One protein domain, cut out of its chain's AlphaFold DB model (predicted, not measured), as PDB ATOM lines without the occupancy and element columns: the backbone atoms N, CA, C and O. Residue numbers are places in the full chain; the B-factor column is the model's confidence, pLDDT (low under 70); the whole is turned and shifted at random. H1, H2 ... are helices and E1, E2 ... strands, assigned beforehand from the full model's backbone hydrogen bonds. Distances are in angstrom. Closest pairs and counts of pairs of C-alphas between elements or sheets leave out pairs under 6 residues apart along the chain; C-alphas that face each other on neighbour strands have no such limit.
ATOM      1  N   ARG A  47      13.494 -31.458  27.447       88.69
ATOM      2  CA  ARG A  47      12.561 -32.487  27.926       88.69
ATOM      3  C   ARG A  47      13.108 -33.904  27.734       88.69
ATOM      4  O   ARG A  47      13.606 -34.255  26.655       88.69
ATOM      5  N   GLY A  48      12.970 -34.734  28.768       88.12
ATOM      6  CA  GLY A  48      13.245 -36.174  28.749       88.12
ATOM      7  C   GLY A  48      14.608 -36.559  28.155       88.12
ATOM      8  O   GLY A  48      15.645 -35.956  28.440       88.12
ATOM      9  N   LEU A  49      14.617 -37.564  27.270       88.56
ATOM     10  CA  LEU A  49      15.840 -38.099  26.652       88.56
ATOM     11  C   LEU A  49      16.639 -37.071  25.832       88.56
ATOM     12  O   LEU A  49      17.851 -37.238  25.668       88.56
ATOM     13  N   GLN A  50      15.999 -36.024  25.297       90.38
ATOM     14  CA  GLN A  50      16.716 -34.969  24.568       90.38
ATOM     15  C   GLN A  50      17.576 -34.140  25.526       90.38
ATOM     16  O   GLN A  50      18.757 -33.922  25.245       90.38
ATOM     17  N   ALA A  51      17.019 -33.799  26.691       92.12
ATOM     18  CA  ALA A  51      17.728 -33.120  27.768       92.12
ATOM     19  C   ALA A  51      18.950 -33.927  28.212       92.12
ATOM     20  O   ALA A  51      20.066 -33.418  28.231       92.12
ATOM     21  N   ILE A  52      18.763 -35.225  28.472       92.88
ATOM     22  CA  ILE A  52      19.834 -36.121  28.931       92.88
ATOM     23  C   ILE A  52      20.978 -36.186  27.912       92.88
ATOM     24  O   ILE A  52      22.152 -36.110  28.283       92.88
ATOM     25  N   ARG A  53      20.661 -36.270  26.613       93.06
ATOM     26  CA  ARG A  53      21.675 -36.223  25.546       93.06
ATOM     27  C   ARG A  53      22.422 -34.893  25.537       93.06
ATOM     28  O   ARG A  53      23.637 -34.895  25.343       93.06
ATOM     29  N   LYS A  54      21.721 -33.779  25.771       93.69
ATOM     30  CA  LYS A  54      22.330 -32.451  25.828       93.69
ATOM     31  C   LYS A  54      23.237 -32.288  27.046       93.69
ATOM     32  O   LYS A  54      24.376 -31.855  26.898       93.69
ATOM     33  N   TYR A  55      22.789 -32.706  28.223       94.94
ATOM     34  CA  TYR A  55      23.601 -32.675  29.439       94.94
ATOM     35  C   TYR A  55      24.840 -33.560  29.307       94.94
ATOM     36  O   TYR A  55      25.932 -33.134  29.667       94.94
ATOM     37  N   ARG A  56      24.719 -34.732  28.675       93.88
ATOM     38  CA  ARG A  56      25.863 -35.598  28.350       93.88
ATOM     39  C   ARG A  56      26.867 -34.955  27.389       93.88
ATOM     40  O   ARG A  56      28.065 -35.228  27.467       93.88
ATOM     41  N   GLU A  57      26.404 -34.142  26.446       93.94
ATOM     42  CA  GLU A  57      27.295 -33.342  25.603       93.94
ATOM     43  C   GLU A  57      28.045 -32.314  26.460       93.94
ATOM     44  O   GLU A  57      29.272 -32.235  26.401       93.94
ATOM     45  N   MET A  58      27.322 -31.603  27.329       95.06
ATOM     46  CA  MET A  58      27.878 -30.593  28.232       95.06
ATOM     47  C   MET A  58      28.873 -31.169  29.240       95.06
ATOM     48  O   MET A  58      29.875 -30.524  29.524       95.06
ATOM     49  N   THR A  59      28.681 -32.395  29.737       94.25
ATOM     50  CA  THR A  59      29.633 -33.021  30.674       94.25
ATOM     51  C   THR A  59      31.029 -33.234  30.083       94.25
ATOM     52  O   THR A  59      31.972 -33.456  30.833       94.25
ATOM     53  N   LYS A  60      31.181 -33.181  28.751       92.94
ATOM     54  CA  LYS A  60      32.484 -33.291  28.073       92.94
ATOM     55  C   LYS A  60      33.238 -31.963  28.006       92.94
ATOM     56  O   LYS A  60      34.407 -31.948  27.633       92.94
ATOM     57  N   ASP A  61      32.573 -30.857  28.317       94.94
ATOM     58  CA  ASP A  61      33.207 -29.551  28.398       94.94
ATOM     59  C   ASP A  61      34.203 -29.508  29.570       94.94
ATOM     60  O   ASP A  61      33.839 -29.931  30.667       94.94
ATOM     61  N   PRO A  62      35.438 -29.007  29.389       94.31
ATOM     62  CA  PRO A  62      36.460 -29.058  30.434       94.31
ATOM     63  C   PRO A  62      36.072 -28.282  31.698       94.31
ATOM     64  O   PRO A  62      36.403 -28.719  32.800       94.31
ATOM     65  N   THR A  63      35.352 -27.163  31.575       94.69
ATOM     66  CA  THR A  63      34.934 -26.365  32.735       94.69
ATOM     67  C   THR A  63      33.861 -27.094  33.537       94.69
ATOM     68  O   THR A  63      33.954 -27.194  34.761       94.69
ATOM     69  N   ILE A  64      32.867 -27.662  32.848       95.50
ATOM     70  CA  ILE A  64      31.792 -28.434  33.485       95.50
ATOM     71  C   ILE A  64      32.350 -29.733  34.078       95.50
ATOM     72  O   ILE A  64      32.026 -30.075  35.212       95.50
ATOM     73  N   ALA A  65      33.231 -30.428  33.356       94.94
ATOM     74  CA  ALA A  65      33.880 -31.647  33.825       94.94
ATOM     75  C   ALA A  65      34.708 -31.402  35.094       94.94
ATOM     76  O   ALA A  65      34.610 -32.179  36.042       94.94
ATOM     77  N   ALA A  66      35.470 -30.303  35.153       96.19
ATOM     78  CA  ALA A  66      36.234 -29.933  36.343       96.19
ATOM     79  C   ALA A  66      35.324 -29.657  37.551       96.19
ATOM     80  O   ALA A  66      35.613 -30.115  38.658       96.19
ATOM     81  N   MET A  67      34.202 -28.961  37.342       95.56
ATOM     82  CA  MET A  67      33.206 -28.712  38.388       95.56
ATOM     83  C   MET A  67      32.573 -30.015  38.893       95.56
ATOM     84  O   MET A  67      32.501 -30.233  40.101       95.56
ATOM     85  N   LEU A  68      32.135 -30.893  37.985       94.69
ATOM     86  CA  LEU A  68      31.535 -32.180  38.343       94.69
ATOM     87  C   LEU A  68      32.534 -33.075  39.077       94.69
ATOM     88  O   LEU A  68      32.181 -33.671  40.088       94.69
ATOM     89  N   PHE A  69      33.792 -33.114  38.632       95.00
ATOM     90  CA  PHE A  69      34.854 -33.843  39.321       95.00
ATOM     91  C   PHE A  69      35.081 -33.318  40.743       95.00
ATOM     92  O   PHE A  69      35.171 -34.111  41.679       95.00
ATOM     93  N   ALA A  70      35.123 -31.993  40.923       95.69
ATOM     94  CA  ALA A  70      35.257 -31.384  42.242       95.69
ATOM     95  C   ALA A  70      34.076 -31.744  43.159       95.69
ATOM     96  O   ALA A  70      34.295 -32.101  44.315       95.69
ATOM     97  N   LEU A  71      32.841 -31.722  42.646       94.50
ATOM     98  CA  LEU A  71      31.659 -32.162  43.395       94.50
ATOM     99  C   LEU A  71      31.770 -33.637  43.795       94.50
ATOM    100  O   LEU A  71      31.627 -33.955  44.973       94.50
ATOM    101  N   THR A  72      32.088 -34.530  42.856       94.62
ATOM    102  CA  THR A  72      32.265 -35.959  43.148       94.62
ATOM    103  C   THR A  72      33.338 -36.183  44.211       94.62
ATOM    104  O   THR A  72      33.116 -36.943  45.150       94.62
ATOM    105  N   ALA A  73      34.483 -35.502  44.110       94.50
ATOM    106  CA  ALA A  73      35.559 -35.612  45.090       94.50
ATOM    107  C   ALA A  73      35.121 -35.143  46.489       94.50
ATOM    108  O   ALA A  73      35.432 -35.805  47.479       94.50
ATOM    109  N   LEU A  74      34.352 -34.050  46.573       94.88
ATOM    110  CA  LEU A  74      33.809 -33.543  47.835       94.88
ATOM    111  C   LEU A  74      32.859 -34.555  48.479       94.88
ATOM    112  O   LEU A  74      33.054 -34.902  49.640       94.88
ATOM    113  N   PHE A  75      31.887 -35.082  47.735       93.06
ATOM    114  CA  PHE A  75      30.937 -36.063  48.274       93.06
ATOM    115  C   PHE A  75      31.602 -37.386  48.672       93.06
ATOM    116  O   PHE A  75      31.237 -37.958  49.696       93.06
ATOM    117  N   ARG A  76      32.621 -37.840  47.928       92.69
ATOM    118  CA  ARG A  76      33.416 -39.027  48.295       92.69
ATOM    119  C   ARG A  76      34.258 -38.823  49.556       92.69
ATOM    120  O   ARG A  76      34.597 -39.799  50.208       92.69
ATOM    121  N   SER A  77      34.623 -37.581  49.884       91.94
ATOM    122  CA  SER A  77      35.444 -37.269  51.062       91.94
ATOM    123  C   SER A  77      34.663 -37.224  52.381       91.94
ATOM    124  O   SER A  77      35.270 -37.158  53.449       91.94
ATOM    125  N   VAL A  78      33.328 -37.236  52.324       93.44
ATOM    126  CA  VAL A  78      32.470 -37.169  53.512       93.44
ATOM    127  C   VAL A  78      32.465 -38.516  54.231       93.44
ATOM    128  O   VAL A  78      32.209 -39.551  53.619       93.44
ATOM    129  N   SER A  79      32.697 -38.498  55.546       89.44
ATOM    130  CA  SER A  79      32.521 -39.672  56.397       89.44
ATOM    131  C   SER A  79      31.044 -39.882  56.733       89.44
ATOM    132  O   SER A  79      30.357 -38.984  57.225       89.44
ATOM    133  N   TRP A  80      30.556 -41.091  56.474       90.31
ATOM    134  CA  TRP A  80      29.181 -41.493  56.754       90.31
ATOM    135  C   TRP A  80      29.135 -42.290  58.056       90.31
ATOM    136  O   TRP A  80      30.012 -43.109  58.317       90.31
ATOM    137  N   ARG A  81      28.115 -42.045  58.881       90.81
ATOM    138  CA  ARG A  81      27.860 -42.795  60.116       90.81
ATOM    139  C   ARG A  81      26.397 -43.202  60.177       90.81
ATOM    140  O   ARG A  81      25.538 -42.453  59.715       90.81
ATOM    141  N   ILE A  82      26.119 -44.357  60.770       92.50
ATOM    142  CA  ILE A  82      24.752 -44.820  61.010       92.50
ATOM    143  C   ILE A  82      24.422 -44.577  62.476       92.50
ATOM    144  O   ILE A  82      25.139 -45.010  63.378       92.50
ATOM    145  N   GLU A  83      23.326 -43.868  62.712       91.50
ATOM    146  CA  GLU A  83      22.834 -43.578  64.052       91.50
ATOM    147  C   GLU A  83      21.688 -44.528  64.400       91.50
ATOM    148  O   GLU A  83      20.805 -44.800  63.584       91.50
ATOM    149  N   ALA A  84      21.714 -45.058  65.621       92.50
ATOM    150  CA  ALA A  84      20.623 -45.864  66.142       92.50
ATOM    151  C   ALA A  84      19.467 -44.951  66.578       92.50
ATOM    152  O   ALA A  84      19.694 -43.906  67.182       92.50
ATOM    153  N   SER A  85      18.222 -45.372  66.336       88.06
ATOM    154  CA  SER A  85      17.037 -44.608  66.757       88.06
ATOM    155  C   SER A  85      16.857 -44.543  68.284       88.06
ATOM    156  O   SER A  85      16.064 -43.736  68.763       88.06
ATOM    157  N   GLY A  86      17.540 -45.401  69.049       88.62
ATOM    158  CA  GLY A  86      17.458 -45.450  70.506       88.62
ATOM    159  C   GLY A  86      18.575 -46.286  71.130       88.62
ATOM    160  O   GLY A  86      19.347 -46.938  70.428       88.62
ATOM    161  N   ASP A  87      18.643 -46.287  72.462       86.69
ATOM    162  CA  ASP A  87      19.771 -46.855  73.217       86.69
ATOM    163  C   ASP A  87      19.628 -48.328  73.622       86.69
ATOM    164  O   ASP A  87      20.520 -48.885  74.268       86.69
ATOM    165  N   THR A  88      18.528 -48.984  73.251       92.25
ATOM    166  CA  THR A  88      18.320 -50.390  73.615       92.25
ATOM    167  C   THR A  88      19.343 -51.301  72.918       92.25
ATOM    168  O   THR A  88      19.791 -50.996  71.807       92.25
ATOM    169  N   PRO A  89      19.692 -52.455  73.521       90.88
ATOM    170  CA  PRO A  89      20.597 -53.422  72.897       90.88
ATOM    171  C   PRO A  89      20.154 -53.836  71.487       90.88
ATOM    172  O   PRO A  89      20.975 -53.898  70.578       90.88
ATOM    173  N   ALA A  90      18.845 -53.999  71.270       91.25
ATOM    174  CA  ALA A  90      18.284 -54.347  69.967       91.25
ATOM    175  C   ALA A  90      18.556 -53.280  68.888       91.25
ATOM    176  O   ALA A  90      18.859 -53.621  67.745       91.25
ATOM    177  N   TYR A  91      18.487 -51.988  69.233       90.56
ATOM    178  CA  TYR A  91      18.801 -50.915  68.283       90.56
ATOM    179  C   TYR A  91      20.294 -50.847  67.951       90.56
ATOM    180  O   TYR A  91      20.648 -50.526  66.817       90.56
ATOM    181  N   ARG A  92      21.169 -51.186  68.905       90.44
ATOM    182  CA  ARG A  92      22.620 -51.262  68.675       90.44
ATOM    183  C   ARG A  92      22.973 -52.422  67.746       90.44
ATOM    184  O   ARG A  92      23.685 -52.215  66.774       90.44
ATOM    185  N   GLU A  93      22.382 -53.596  67.966       90.19
ATOM    186  CA  GLU A  93      22.541 -54.744  67.063       90.19
ATOM    187  C   GLU A  93      22.021 -54.450  65.650       90.19
ATOM    188  O   GLU A  93      22.636 -54.849  64.659       90.19
ATOM    189  N   ALA A  94      20.895 -53.737  65.536       90.50
ATOM    190  CA  ALA A  94      20.359 -53.318  64.246       90.50
ATOM    191  C   ALA A  94      21.292 -52.325  63.535       90.50
ATOM    192  O   ALA A  94      21.528 -52.474  62.337       90.50
ATOM    193  N   ARG A  95      21.859 -51.353  64.263       92.62
ATOM    194  CA  ARG A  95      22.869 -50.427  63.731       92.62
ATOM    195  C   ARG A  95      24.073 -51.191  63.188       92.62
ATOM    196  O   ARG A  95      24.410 -51.009  62.025       92.62
ATOM    197  N   ASP A  96      24.661 -52.066  63.999       91.25
ATOM    198  CA  ASP A  96      25.861 -52.832  63.634       91.25
ATOM    199  C   ASP A  96      25.598 -53.729  62.421       91.25
ATOM    200  O   ASP A  96      26.437 -53.872  61.531       91.25
ATOM    201  N   PHE A  97      24.390 -54.293  62.337       91.44
ATOM    202  CA  PHE A  97      23.969 -55.054  61.171       91.44
ATOM    203  C   PHE A  97      23.917 -54.193  59.904       91.44
ATOM    204  O   PHE A  97      24.454 -54.607  58.876       91.44
ATOM    205  N   VAL A  98      23.288 -53.013  59.958       91.50
ATOM    206  CA  VAL A  98      23.186 -52.107  58.801       91.50
ATOM    207  C   VAL A  98      24.566 -51.579  58.402       91.50
ATOM    208  O   VAL A  98      24.871 -51.539  57.213       91.50
ATOM    209  N   GLU A  99      25.416 -51.253  59.372       91.56
ATOM    210  CA  GLU A  99      26.791 -50.798  59.151       91.56
ATOM    211  C   GLU A  99      27.621 -51.858  58.425       91.56
ATOM    212  O   GLU A  99      28.187 -51.580  57.364       91.56
ATOM    213  N   GLY A 100      27.573 -53.107  58.896       88.38
ATOM    214  CA  GLY A 100      28.228 -54.224  58.217       88.38
ATOM    215  C   GLY A 100      27.666 -54.494  56.816       88.38
ATOM    216  O   GLY A 100      28.421 -54.834  55.905       88.38
ATOM    217  N   VAL A 101      26.353 -54.322  56.597       89.81
ATOM    218  CA  VAL A 101      25.753 -54.483  55.258       89.81
ATOM    219  C   VAL A 101      26.249 -53.408  54.292       89.81
ATOM    220  O   VAL A 101      26.661 -53.752  53.185       89.81
ATOM    221  N   LEU A 102      26.181 -52.132  54.681       88.12
ATOM    222  CA  LEU A 102      26.420 -51.010  53.771       88.12
ATOM    223  C   LEU A 102      27.905 -50.785  53.474       88.12
ATOM    224  O   LEU A 102      28.247 -50.509  52.326       88.12
ATOM    225  N   PHE A 103      28.785 -50.915  54.472       88.56
ATOM    226  CA  PHE A 103      30.198 -50.554  54.306       88.56
ATOM    227  C   PHE A 103      31.115 -51.741  53.990       88.56
ATOM    228  O   PHE A 103      32.116 -51.563  53.301       88.56
ATOM    229  N   GLU A 104      30.787 -52.956  54.441       85.50
ATOM    230  CA  GLU A 104      31.706 -54.103  54.335       85.50
ATOM    231  C   GLU A 104      31.209 -55.186  53.363       85.50
ATOM    232  O   GLU A 104      31.973 -55.767  52.574       85.50
ATOM    233  N   ASP A 105      29.905 -55.470  53.387       85.00
ATOM    234  CA  ASP A 105      29.359 -56.632  52.696       85.00
ATOM    235  C   ASP A 105      29.066 -56.346  51.205       85.00
ATOM    236  O   ASP A 105      29.268 -57.236  50.375       85.00
ATOM    237  N   MET A 106      28.710 -55.120  50.806       88.19
ATOM    238  CA  MET A 106      28.379 -54.775  49.408       88.19
ATOM    239  C   MET A 106      29.450 -55.171  48.359       88.19
ATOM    240  O   MET A 106      30.636 -55.366  48.651       88.19
ATOM    241  N   GLU A 107      29.015 -55.370  47.106       87.50
ATOM    242  CA  GLU A 107      29.906 -55.687  45.969       87.50
ATOM    243  C   GLU A 107      30.777 -54.503  45.533       87.50
ATOM    244  O   GLU A 107      31.903 -54.709  45.090       87.50
ATOM    245  N   HIS A 108      30.247 -53.289  45.640       89.00
ATOM    246  CA  HIS A 108      30.973 -52.043  45.412       89.00
ATOM    247  C   HIS A 108      31.101 -51.276  46.723       89.00
ATOM    248  O   HIS A 108      30.364 -51.536  47.676       89.00
ATOM    249  N   THR A 109      32.043 -50.340  46.757       91.25
ATOM    250  CA  THR A 109      32.266 -49.488  47.925       91.25
ATOM    251  C   THR A 109      31.142 -48.466  48.076       91.25
ATOM    252  O   THR A 109      30.498 -48.082  47.093       91.25
ATOM    253  N   TRP A 110      30.905 -48.004  49.301       91.56
ATOM    254  CA  TRP A 110      29.915 -46.957  49.549       91.56
ATOM    255  C   TRP A 110      30.285 -45.656  48.823       91.56
ATOM    256  O   TRP A 110      29.422 -44.965  48.287       91.56
ATOM    257  N   GLU A 111      31.577 -45.353  48.717       92.00
ATOM    258  CA  GLU A 111      32.103 -44.193  48.002       92.00
ATOM    259  C   GLU A 111      31.806 -44.248  46.500       92.00
ATOM    260  O   GLU A 111      31.569 -43.206  45.884       92.00
ATOM    261  N   ASP A 112      31.803 -45.442  45.902       92.44
ATOM    262  CA  ASP A 112      31.423 -45.616  44.498       92.44
ATOM    263  C   ASP A 112      29.913 -45.442  44.303       92.44
ATOM    264  O   ASP A 112      29.505 -44.771  43.358       92.44
ATOM    265  N   PHE A 113      29.084 -45.926  45.238       93.25
ATOM    266  CA  PHE A 113      27.646 -45.627  45.234       93.25
ATOM    267  C   PHE A 113      27.381 -44.117  45.339       93.25
ATOM    268  O   PHE A 113      26.581 -43.569  44.581       93.25
ATOM    269  N   VAL A 114      28.083 -43.417  46.235       93.69
ATOM    270  CA  VAL A 114      27.973 -41.957  46.371       93.69
ATOM    271  C   VAL A 114      28.426 -41.258  45.088       93.69
ATOM    272  O   VAL A 114      27.768 -40.320  44.641       93.69
ATOM    273  N   ALA A 115      29.508 -41.716  44.454       93.44
ATOM    274  CA  ALA A 115      29.959 -41.167  43.176       93.44
ATOM    275  C   ALA A 115      28.911 -41.345  42.065       93.44
ATOM    276  O   ALA A 115      28.661 -40.409  41.302       93.44
ATOM    277  N   ASP A 116      28.249 -42.501  42.020       94.50
ATOM    278  CA  ASP A 116      27.128 -42.747  41.117       94.50
ATOM    279  C   ASP A 116      25.918 -41.867  41.470       94.50
ATOM    280  O   ASP A 116      25.235 -41.369  40.576       94.50
ATOM    281  N   ALA A 117      25.656 -41.600  42.753       94.88
ATOM    282  CA  ALA A 117      24.547 -40.748  43.193       94.88
ATOM    283  C   ALA A 117      24.729 -39.292  42.754       94.88
ATOM    284  O   ALA A 117      23.764 -38.638  42.360       94.88
ATOM    285  N   VAL A 118      25.972 -38.800  42.715       94.75
ATOM    286  CA  VAL A 118      26.329 -37.457  42.221       94.75
ATOM    287  C   VAL A 118      25.945 -37.267  40.743       94.75
ATOM    288  O   VAL A 118      25.752 -36.132  40.304       94.75
ATOM    289  N   THR A 119      25.705 -38.339  39.973       94.50
ATOM    290  CA  THR A 119      25.143 -38.223  38.609       94.50
ATOM    291  C   THR A 119      23.754 -37.576  38.576       94.50
ATOM    292  O   THR A 119      23.343 -37.072  37.529       94.50
ATOM    293  N   MET A 120      23.064 -37.470  39.720       94.44
ATOM    294  CA  MET A 120      21.837 -36.681  39.836       94.44
ATOM    295  C   MET A 120      22.051 -35.198  39.520       94.44
ATOM    296  O   MET A 120      21.131 -34.549  39.051       94.44
ATOM    297  N   PHE A 121      23.237 -34.627  39.750       94.75
ATOM    298  CA  PHE A 121      23.458 -33.201  39.502       94.75
ATOM    299  C   PHE A 121      23.351 -32.839  38.013       94.75
ATOM    300  O   PHE A 121      22.532 -31.976  37.680       94.75
ATOM    301  N   PRO A 122      24.114 -33.475  37.096       94.12
ATOM    302  CA  PRO A 122      24.022 -33.153  35.676       94.12
ATOM    303  C   PRO A 122      22.682 -33.544  35.043       94.12
ATOM    304  O   PRO A 122      22.280 -32.889  34.084       94.12
ATOM    305  N   TYR A 123      21.983 -34.568  35.544       93.50
ATOM    306  CA  TYR A 123      20.746 -35.065  34.919       93.50
ATOM    307  C   TYR A 123      19.449 -34.681  35.650       93.50
ATOM    308  O   TYR A 123      18.385 -34.774  35.054       93.50
ATOM    309  N   GLY A 124      19.520 -34.234  36.903       93.25
ATOM    310  CA  GLY A 124      18.383 -33.947  37.794       93.25
ATOM    311  C   GLY A 124      18.018 -35.102  38.737       93.25
ATOM    312  O   GLY A 124      17.595 -34.873  39.873       93.25
ATOM    313  N   PHE A 125      18.252 -36.343  38.307       94.44
ATOM    314  CA  PHE A 125      17.871 -37.549  39.036       94.44
ATOM    315  C   PHE A 125      18.857 -38.704  38.812       94.44
ATOM    316  O   PHE A 125      19.603 -38.737  37.831       94.44
ATOM    317  N   ALA A 126      18.852 -39.670  39.726       95.38
ATOM    318  CA  ALA A 126      19.615 -40.909  39.643       95.38
ATOM    319  C   ALA A 126      18.775 -42.080  40.190       95.38
ATOM    320  O   ALA A 126      18.536 -42.147  41.400       95.38
ATOM    321  N   PRO A 127      18.287 -42.982  39.316       95.00
ATOM    322  CA  PRO A 127      17.535 -44.158  39.727       95.00
ATOM    323  C   PRO A 127      18.475 -45.328  40.039       95.00
ATOM    324  O   PRO A 127      19.284 -45.740  39.205       95.00
ATOM    325  N   PHE A 128      18.330 -45.908  41.224       95.88
ATOM    326  CA  PHE A 128      19.110 -47.052  41.683       95.88
ATOM    327  C   PHE A 128      18.235 -48.274  41.903       95.88
ATOM    328  O   PHE A 128      17.205 -48.197  42.556       95.88
ATOM    329  N   GLU A 129      18.677 -49.424  41.414       94.69
ATOM    330  CA  GLU A 129      18.038 -50.710  41.668       94.69
ATOM    331  C   GLU A 129      18.680 -51.385  42.890       94.69
ATOM    332  O   GLU A 129      19.884 -51.667  42.901       94.69
ATOM    333  N   MET A 130      17.879 -51.665  43.917       94.06
ATOM    334  CA  MET A 130      18.291 -52.436  45.086       94.06
ATOM    335  C   MET A 130      18.287 -53.925  44.758       94.06
ATOM    336  O   MET A 130      17.250 -54.518  44.455       94.06
ATOM    337  N   VAL A 131      19.455 -54.554  44.867       92.25
ATOM    338  CA  VAL A 131      19.601 -56.000  44.698       92.25
ATOM    339  C   VAL A 131      19.982 -56.613  46.033       92.25
ATOM    340  O   VAL A 131      21.024 -56.288  46.603       92.25
ATOM    341  N   TYR A 132      19.149 -57.529  46.512       91.00
ATOM    342  CA  TYR A 132      19.340 -58.226  47.779       91.00
ATOM    343  C   TYR A 132      20.074 -59.554  47.600       91.00
ATOM    344  O   TYR A 132      20.106 -60.133  46.512       91.00
ATOM    345  N   ARG A 133      20.636 -60.058  48.699       88.19
ATOM    346  CA  ARG A 133      21.181 -61.413  48.805       88.19
ATOM    347  C   ARG A 133      21.009 -61.967  50.212       88.19
ATOM    348  O   ARG A 133      20.802 -61.222  51.166       88.19
ATOM    349  N   LYS A 134      21.166 -63.281  50.350       88.56
ATOM    350  CA  LYS A 134      21.254 -63.948  51.652       88.56
ATOM    351  C   LYS A 134      22.718 -64.051  52.090       88.56
ATOM    352  O   LYS A 134      23.574 -64.388  51.277       88.56
ATOM    353  N   ARG A 135      23.000 -63.774  53.363       84.50
ATOM    354  CA  ARG A 135      24.341 -63.835  53.962       84.50
ATOM    355  C   ARG A 135      24.668 -65.272  54.385       84.50
ATOM    356  O   ARG A 135      24.236 -65.732  55.440       84.50
ATOM    357  N   THR A 136      25.358 -66.013  53.520       84.00
ATOM    358  CA  THR A 136      25.739 -67.430  53.712       84.00
ATOM    359  C   THR A 136      27.228 -67.624  54.024       84.00
ATOM    360  O   THR A 136      27.648 -68.739  54.326       84.00
ATOM    361  N   GLY A 137      28.030 -66.557  53.967       79.12
ATOM    362  CA  GLY A 137      29.474 -66.562  54.222       79.12
ATOM    363  C   GLY A 137      30.307 -67.258  53.163       79.12
ATOM    364  O   GLY A 137      31.388 -67.774  53.464       79.12
ATOM    365  N   THR A 138      29.774 -67.335  51.948       78.38
ATOM    366  CA  THR A 138      30.498 -67.824  50.782       78.38
ATOM    367  C   THR A 138      31.525 -66.764  50.376       78.38
ATOM    368  O   THR A 138      31.140 -65.603  50.226       78.38
ATOM    369  N   PRO A 139      32.808 -67.106  50.158       73.31
ATOM    370  CA  PRO A 139      33.811 -66.135  49.724       73.31
ATOM    371  C   PRO A 139      33.350 -65.329  48.500       73.31
ATOM    372  O   PRO A 139      32.791 -65.894  47.552       73.31
ATOM    373  N   LYS A 140      33.586 -64.006  48.512       67.94
ATOM    374  CA  LYS A 140      33.277 -63.125  47.372       67.94
ATOM    375  C   LYS A 140      34.001 -63.676  46.126       67.94
ATOM    376  O   LYS A 140      35.218 -63.819  46.138       67.94
ATOM    377  N   GLY A 141      33.247 -64.017  45.077       65.31
ATOM    378  CA  GLY A 141      33.775 -64.539  43.806       65.31
ATOM    379  C   GLY A 141      33.603 -66.045  43.566       65.31
ATOM    380  O   GLY A 141      33.695 -66.464  42.418       65.31
ATOM    381  N   ALA A 142      33.299 -66.851  44.592       64.69
ATOM    382  CA  ALA A 142      33.018 -68.283  44.403       64.69
ATOM    383  C   ALA A 142      31.601 -68.534  43.859       64.69
ATOM    384  O   ALA A 142      31.402 -69.387  42.999       64.69
ATOM    385  N   ASP A 143      30.627 -67.753  44.330       67.19
ATOM    386  CA  ASP A 143      29.273 -67.715  43.785       67.19
ATOM    387  C   ASP A 143      28.892 -66.248  43.517       67.19
ATOM    388  O   ASP A 143      28.856 -65.450  44.465       67.19
ATOM    389  N   PRO A 144      28.612 -65.865  42.256       66.00
ATOM    390  CA  PRO A 144      28.150 -64.526  41.918       66.00
ATOM    391  C   PRO A 144      26.893 -64.110  42.692       66.00
ATOM    392  O   PRO A 144      26.710 -62.930  42.966       66.00
ATOM    393  N   LEU A 145      26.009 -65.041  43.057       67.94
ATOM    394  CA  LEU A 145      24.719 -64.726  43.675       67.94
ATOM    395  C   LEU A 145      24.759 -64.769  45.211       67.94
ATOM    396  O   LEU A 145      24.032 -64.006  45.849       67.94
ATOM    397  N   ALA A 146      25.618 -65.611  45.798       64.69
ATOM    398  CA  ALA A 146      25.642 -65.882  47.242       64.69
ATOM    399  C   ALA A 146      26.905 -65.398  47.986       64.69
ATOM    400  O   ALA A 146      26.985 -65.526  49.211       64.69
ATOM    401  N   GLY A 147      27.898 -64.837  47.286       73.38
ATOM    402  CA  GLY A 147      29.114 -64.318  47.918       73.38
ATOM    403  C   GLY A 147      28.801 -63.276  49.001       73.38
ATOM    404  O   GLY A 147      28.213 -62.243  48.697       73.38
ATOM    405  N   SER A 148      29.180 -63.538  50.253       77.75
ATOM    406  CA  SER A 148      28.978 -62.665  51.422       77.75
ATOM    407  C   SER A 148      30.081 -62.901  52.454       77.75
ATOM    408  O   SER A 148      30.578 -64.018  52.589       77.75
ATOM    409  N   GLN A 149      30.494 -61.862  53.181       79.25
ATOM    410  CA  GLN A 149      31.532 -62.001  54.215       79.25
ATOM    411  C   GLN A 149      30.982 -62.642  55.493       79.25
ATOM    412  O   GLN A 149      31.700 -63.324  56.222       79.25
ATOM    413  N   TYR A 150      29.686 -62.468  55.732       81.88
ATOM    414  CA  TYR A 150      29.025 -62.854  56.969       81.88
ATOM    415  C   TYR A 150      28.170 -64.126  56.835       81.88
ATOM    416  O   TYR A 150      27.609 -64.400  55.775       81.88
ATOM    417  N   LYS A 151      28.064 -64.893  57.933       84.06
ATOM    418  CA  LYS A 151      27.436 -66.237  58.028       84.06
ATOM    419  C   LYS A 151      26.136 -66.280  58.845       84.06
ATOM    420  O   LYS A 151      25.737 -67.326  59.342       84.06
ATOM    421  N   ASP A 152      25.486 -65.144  59.017       84.69
ATOM    422  CA  ASP A 152      24.337 -64.935  59.901       84.69
ATOM    423  C   ASP A 152      22.982 -65.339  59.293       84.69
ATOM    424  O   ASP A 152      21.965 -65.301  59.980       84.69
ATOM    425  N   GLY A 153      22.928 -65.727  58.015       84.94
ATOM    426  CA  GLY A 153      21.707 -66.211  57.358       84.94
ATOM    427  C   GLY A 153      20.660 -65.132  57.058       84.94
ATOM    428  O   GLY A 153      19.619 -65.450  56.475       84.94
ATOM    429  N   LYS A 154      20.934 -63.872  57.419       88.44
ATOM    430  CA  LYS A 154      20.069 -62.704  57.207       88.44
ATOM    431  C   LYS A 154      20.095 -62.229  55.748       88.44
ATOM    432  O   LYS A 154      20.988 -62.580  54.974       88.44
ATOM    433  N   ILE A 155      19.106 -61.421  55.367       89.56
ATOM    434  CA  ILE A 155      19.050 -60.774  54.048       89.56
ATOM    435  C   ILE A 155      19.809 -59.448  54.126       89.56
ATOM    436  O   ILE A 155      19.505 -58.614  54.971       89.56
ATOM    437  N   GLY A 156      20.793 -59.267  53.250       89.38
ATOM    438  CA  GLY A 156      21.565 -58.036  53.108       89.38
ATOM    439  C   GLY A 156      21.457 -57.454  51.700       89.38
ATOM    440  O   GLY A 156      20.944 -58.093  50.776       89.38
ATOM    441  N   LEU A 157      21.971 -56.239  51.527       90.19
ATOM    442  CA  LEU A 157      22.128 -55.618  50.216       90.19
ATOM    443  C   LEU A 157      23.373 -56.179  49.526       90.19
ATOM    444  O   LEU A 157      24.466 -56.196  50.083       90.19
ATOM    445  N   ARG A 158      23.200 -56.646  48.289       89.50
ATOM    446  CA  ARG A 158      24.300 -57.082  47.423       89.50
ATOM    447  C   ARG A 158      24.924 -55.884  46.722       89.50
ATOM    448  O   ARG A 158      26.139 -55.713  46.740       89.50
ATOM    449  N   LYS A 159      24.080 -55.089  46.063       90.88
ATOM    450  CA  LYS A 159      24.473 -53.896  45.311       90.88
ATOM    451  C   LYS A 159      23.295 -52.935  45.198       90.88
ATOM    452  O   LYS A 159      22.153 -53.371  45.056       90.88
ATOM    453  N   ILE A 160      23.605 -51.646  45.192       93.25
ATOM    454  CA  ILE A 160      22.701 -50.569  44.809       93.25
ATOM    455  C   ILE A 160      23.135 -50.112  43.414       93.25
ATOM    456  O   ILE A 160      24.114 -49.393  43.255       93.25
ATOM    457  N   ALA A 161      22.500 -50.648  42.375       93.31
ATOM    458  CA  ALA A 161      22.998 -50.517  41.012       93.31
ATOM    459  C   ALA A 161      22.357 -49.326  40.298       93.31
ATOM    460  O   ALA A 161      21.152 -49.342  40.043       93.31
ATOM    461  N   LEU A 162      23.161 -48.343  39.884       94.81
ATOM    462  CA  LEU A 162      22.678 -47.251  39.041       94.81
ATOM    463  C   LEU A 162      22.046 -47.823  37.764       94.81
ATOM    464  O   LEU A 162      22.605 -48.705  37.097       94.81
ATOM    465  N   ARG A 163      20.845 -47.350  37.436       93.62
ATOM    466  CA  ARG A 163      20.248 -47.502  36.111       93.62
ATOM    467  C   ARG A 163      20.557 -46.214  35.363       93.62
ATOM    468  O   ARG A 163      20.128 -45.138  35.768       93.62
ATOM    469  N   SER A 164      21.361 -46.319  34.309       91.44
ATOM    470  CA  SER A 164      21.837 -45.137  33.592       91.44
ATOM    471  C   SER A 164      20.658 -44.324  33.058       91.44
ATOM    472  O   SER A 164      19.758 -44.868  32.413       91.44
ATOM    473  N   GLN A 165      20.670 -43.020  33.319       92.19
ATOM    474  CA  GLN A 165      19.555 -42.118  33.039       92.19
ATOM    475  C   GLN A 165      19.200 -42.086  31.545       92.19
ATOM    476  O   GLN A 165      18.039 -41.950  31.189       92.19
ATOM    477  N   ASP A 166      20.169 -42.289  30.649       90.94
ATOM    478  CA  ASP A 166      19.929 -42.348  29.197       90.94
ATOM    479  C   ASP A 166      19.194 -43.595  28.712       90.94
ATOM    480  O   ASP A 166      18.659 -43.590  27.604       90.94
ATOM    481  N   THR A 167      19.211 -44.662  29.506       91.56
ATOM    482  CA  THR A 167      18.469 -45.892  29.219       91.56
ATOM    483  C   THR A 167      17.044 -45.835  29.761       91.56
ATOM    484  O   THR A 167      16.215 -46.662  29.387       91.56
ATOM    485  N   LEU A 201      13.366 -49.744  43.763       93.56
ATOM    486  CA  LEU A 201      14.010 -48.549  43.258       93.56
ATOM    487  C   LEU A 201      14.289 -47.564  44.394       93.56
ATOM    488  O   LEU A 201      13.416 -47.229  45.185       93.56
ATOM    489  N   VAL A 202      15.504 -47.035  44.427       93.81
ATOM    490  CA  VAL A 202      15.851 -45.845  45.201       93.81
ATOM    491  C   VAL A 202      16.063 -44.713  44.214       93.81
ATOM    492  O   VAL A 202      16.984 -44.745  43.399       93.81
ATOM    493  N   LEU A 203      15.188 -43.716  44.262       93.38
ATOM    494  CA  LEU A 203      15.259 -42.553  43.391       93.38
ATOM    495  C   LEU A 203      15.868 -41.375  44.147       93.38
ATOM    496  O   LEU A 203      15.256 -40.836  45.071       93.38
ATOM    497  N   ILE A 204      17.054 -40.948  43.720       94.00
ATOM    498  CA  ILE A 204      17.708 -39.751  44.246       94.00
ATOM    499  C   ILE A 204      17.453 -38.597  43.277       94.00
ATOM    500  O   ILE A 204      17.605 -38.751  42.066       94.00
ATOM    501  N   ARG A 205      17.035 -37.444  43.804       92.50
ATOM    502  CA  ARG A 205      16.655 -36.259  43.021       92.50
ATOM    503  C   ARG A 205      17.312 -35.017  43.591       92.50
ATOM    504  O   ARG A 205      17.484 -34.912  44.803       92.50
ATOM    505  N   THR A 206      17.602 -34.051  42.727       91.62
ATOM    506  CA  THR A 206      18.096 -32.726  43.138       91.62
ATOM    507  C   THR A 206      17.007 -31.881  43.793       91.62
ATOM    508  O   THR A 206      17.245 -31.228  44.803       91.62
ATOM    509  N   THR A 207      15.802 -31.884  43.217       87.88
ATOM    510  CA  THR A 207      14.634 -31.138  43.697       87.88
ATOM    511  C   THR A 207      13.376 -31.987  43.521       87.88
ATOM    512  O   THR A 207      13.256 -32.726  42.548       87.88
ATOM    513  N   ALA A 208      12.440 -31.896  44.467       82.25
ATOM    514  CA  ALA A 208      11.197 -32.677  44.472       82.25
ATOM    515  C   ALA A 208       9.957 -31.832  44.109       82.25
ATOM    516  O   ALA A 208       8.842 -32.143  44.527       82.25
ATOM    517  N   ASN A 209      10.143 -30.732  43.371       82.62
ATOM    518  CA  ASN A 209       9.056 -29.801  43.066       82.62
ATOM    519  C   ASN A 209       7.923 -30.503  42.292       82.62
ATOM    520  O   ASN A 209       8.198 -31.252  41.356       82.62
ATOM    521  N   ARG A 210       6.662 -30.266  42.688       82.88
ATOM    522  CA  ARG A 210       5.447 -30.870  42.087       82.88
ATOM    523  C   ARG A 210       5.464 -32.405  42.011       82.88
ATOM    524  O   ARG A 210       4.806 -32.984  41.156       82.88
ATOM    525  N   GLY A 211       6.264 -33.070  42.847       84.25
ATOM    526  CA  GLY A 211       6.422 -34.524  42.789       84.25
ATOM    527  C   GLY A 211       7.207 -35.034  41.573       84.25
ATOM    528  O   GLY A 211       7.254 -36.241  41.365       84.25
ATOM    529  N   ASN A 212       7.874 -34.164  40.804       89.00
ATOM    530  CA  ASN A 212       8.600 -34.546  39.590       89.00
ATOM    531  C   ASN A 212       9.695 -35.603  39.884       89.00
ATOM    532  O   ASN A 212      10.615 -35.326  40.666       89.00
ATOM    533  N   PRO A 213       9.636 -36.816  39.297       89.25
ATOM    534  CA  PRO A 213      10.664 -37.836  39.487       89.25
ATOM    535  C   PRO A 213      11.993 -37.531  38.765       89.25
ATOM    536  O   PRO A 213      13.033 -38.001  39.217       89.25
ATOM    537  N   GLU A 214      11.994 -36.704  37.714       89.44
ATOM    538  CA  GLU A 214      13.214 -36.283  36.996       89.44
ATOM    539  C   GLU A 214      13.969 -35.160  37.723       89.44
ATOM    540  O   GLU A 214      15.150 -34.922  37.467       89.44
ATOM    541  N   GLY A 215      13.317 -34.479  38.670       90.31
ATOM    542  CA  GLY A 215      13.889 -33.310  39.330       90.31
ATOM    543  C   GLY A 215      14.267 -32.210  38.331       90.31
ATOM    544  O   GLY A 215      13.636 -32.060  37.287       90.31
ATOM    545  N   LYS A 216      15.296 -31.421  38.660       89.56
ATOM    546  CA  LYS A 216      15.849 -30.383  37.772       89.56
ATOM    547  C   LYS A 216      17.365 -30.461  37.725       89.56
ATOM    548  O   LYS A 216      18.021 -30.544  38.765       89.56
ATOM    549  N   SER A 217      17.933 -30.428  36.526       92.44
ATOM    550  CA  SER A 217      19.386 -30.447  36.357       92.44
ATOM    551  C   SER A 217      20.006 -29.124  36.805       92.44
ATOM    552  O   SER A 217      19.496 -28.050  36.489       92.44
ATOM    553  N   ILE A 218      21.174 -29.178  37.455       93.25
ATOM    554  CA  ILE A 218      21.949 -27.956  37.741       93.25
ATOM    555  C   ILE A 218      22.496 -27.309  36.459       93.25
ATOM    556  O   ILE A 218      22.882 -26.141  36.465       93.25
ATOM    557  N   LEU A 219      22.550 -28.075  35.364       93.25
ATOM    558  CA  LEU A 219      23.049 -27.626  34.069       93.25
ATOM    559  C   LEU A 219      21.960 -26.977  33.210       93.25
ATOM    560  O   LEU A 219      22.319 -26.311  32.244       93.25
ATOM    561  N   GLU A 220      20.675 -27.108  33.561       91.88
ATOM    562  CA  GLU A 220      19.540 -26.489  32.851       91.88
ATOM    563  C   GLU A 220      19.785 -24.987  32.556       91.88
ATOM    564  O   GLU A 220      19.821 -24.612  31.378       91.88
ATOM    565  N   PRO A 221      20.091 -24.117  33.548       91.75
ATOM    566  CA  PRO A 221      20.383 -22.704  33.279       91.75
ATOM    567  C   PRO A 221      21.686 -22.479  32.493       91.75
ATOM    568  O   PRO A 221      21.846 -21.447  31.838       91.75
ATOM    569  N   ALA A 222      22.623 -23.429  32.531       92.94
ATOM    570  CA  ALA A 222      23.917 -23.329  31.862       92.94
ATOM    571  C   ALA A 222      23.860 -23.697  30.367       92.94
ATOM    572  O   ALA A 222      24.806 -23.403  29.635       92.94
ATOM    573  N   VAL A 223      22.761 -24.284  29.878       93.06
ATOM    574  CA  VAL A 223      22.621 -24.687  28.466       93.06
ATOM    575  C   VAL A 223      22.758 -23.489  27.524       93.06
ATOM    576  O   VAL A 223      23.492 -23.553  26.535       93.06
ATOM    577  N   ARG A 224      22.083 -22.373  27.829       92.12
ATOM    578  CA  ARG A 224      22.108 -21.160  26.993       92.12
ATOM    579  C   ARG A 224      23.514 -20.552  26.866       92.12
ATOM    580  O   ARG A 224      23.960 -20.381  25.729       92.12
ATOM    581  N   PRO A 225      24.236 -20.234  27.963       94.06
ATOM    582  CA  PRO A 225      25.594 -19.702  27.853       94.06
ATOM    583  C   PRO A 225      26.570 -20.710  27.236       94.06
ATOM    584  O   PRO A 225      27.434 -20.303  26.465       94.06
ATOM    585  N   TYR A 226      26.403 -22.013  27.488       94.12
ATOM    586  CA  TYR A 226      27.212 -23.054  26.850       94.12
ATOM    587  C   TYR A 226      27.072 -23.044  25.322       94.12
ATOM    588  O   TYR A 226      28.070 -23.041  24.603       94.12
ATOM    589  N   MET A 227      25.841 -22.989  24.803       93.06
ATOM    590  CA  MET A 227      25.613 -22.903  23.358       93.06
ATOM    591  C   MET A 227      26.224 -21.632  22.759       93.06
ATOM    592  O   MET A 227      26.847 -21.700  21.702       93.06
TER     593      MET A 227
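AT A GLANCE: This is residues 47 to 167 and 201 to 227 of the 342 residues of an uncharacterized protein of Azospirillum brasilense (UniProt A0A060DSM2). A narrow, twisted sheet of three strands has H4 over one face, with residues 72 to 76 of H2 packed on H4; H3 packs on strand E2 toward one end of the domain, and H1 and H6 lie at the opposite end. The printed part has 148 residues with six named helices and three named strands, in the order H1 H2 H3 H4 H5 E1 E2 E3 H6. The sheet, E2 E1 E3, is antiparallel, and the class is mixed. The whole is loose, with a radius of gyration of the C-alphas of 18.5 A and spans of 56 by 38 by 29 A.

HOW THE PARTS SIT: Inner strand E1, residues 125 to 134, is antiparallel to E2, residues 155 to 162, and E3, residues 201 to 205. E1 and E2 form a hairpin, with N 129 and O 161 within hydrogen-bond range at 2.8 A; across E1 and E3, N 126 and O 204 are within hydrogen-bond range at 2.8 A. H4, residues 110 to 117, is on the sheet at a height of 9.1 A, its closest C-alphas to E2 being Asp 116 and Leu 162, 6.7 A. H3, residues 89 to 105, is on the sheet at E2, closest at C-alphas Val 101 and Gly 156, 5.9 A. H2, residues 62 to 76, touches H4 with residues 72 to 76 alone, closest at C-alphas Arg 76 and Glu 111, 5.3 A, at a steep tilt of 39 degrees, opposite ways. H5, residues 120 to 123, only grazes the sheet and touches H1, residues 48 to 58, closest at C-alphas Ile 52 and Tyr 123, 6.1 A. H6, residues 220 to 227, is close to but not clearly touching H1. Every O i to N i+4 pair is within hydrogen-bond range in H1, H2 and H4, with 12 of 13 in H3 and 2 of 4 in H6; H5 is too short for one.

IN THESE COORDINATES: E1 spans 29.5 A, H3 22.3 A, H2 20.7 A and E2 20.5 A. H1 begins at C-alpha 48 (13.245, -36.174, 28.749); H6 ends at C-alpha 227 (25.613, -22.903, 23.358).

THE WHOLE: The two farthest C-alphas, Pro 89 and Met 227, are 58.4 A apart. Residues 168 to 200 are not printed, a gap of 15.0 A between C-alphas 167 and 201. Links H2 to H3, E1 to E2 and E3 to H6 are long. Residues 140 to 146 have pLDDT under 70.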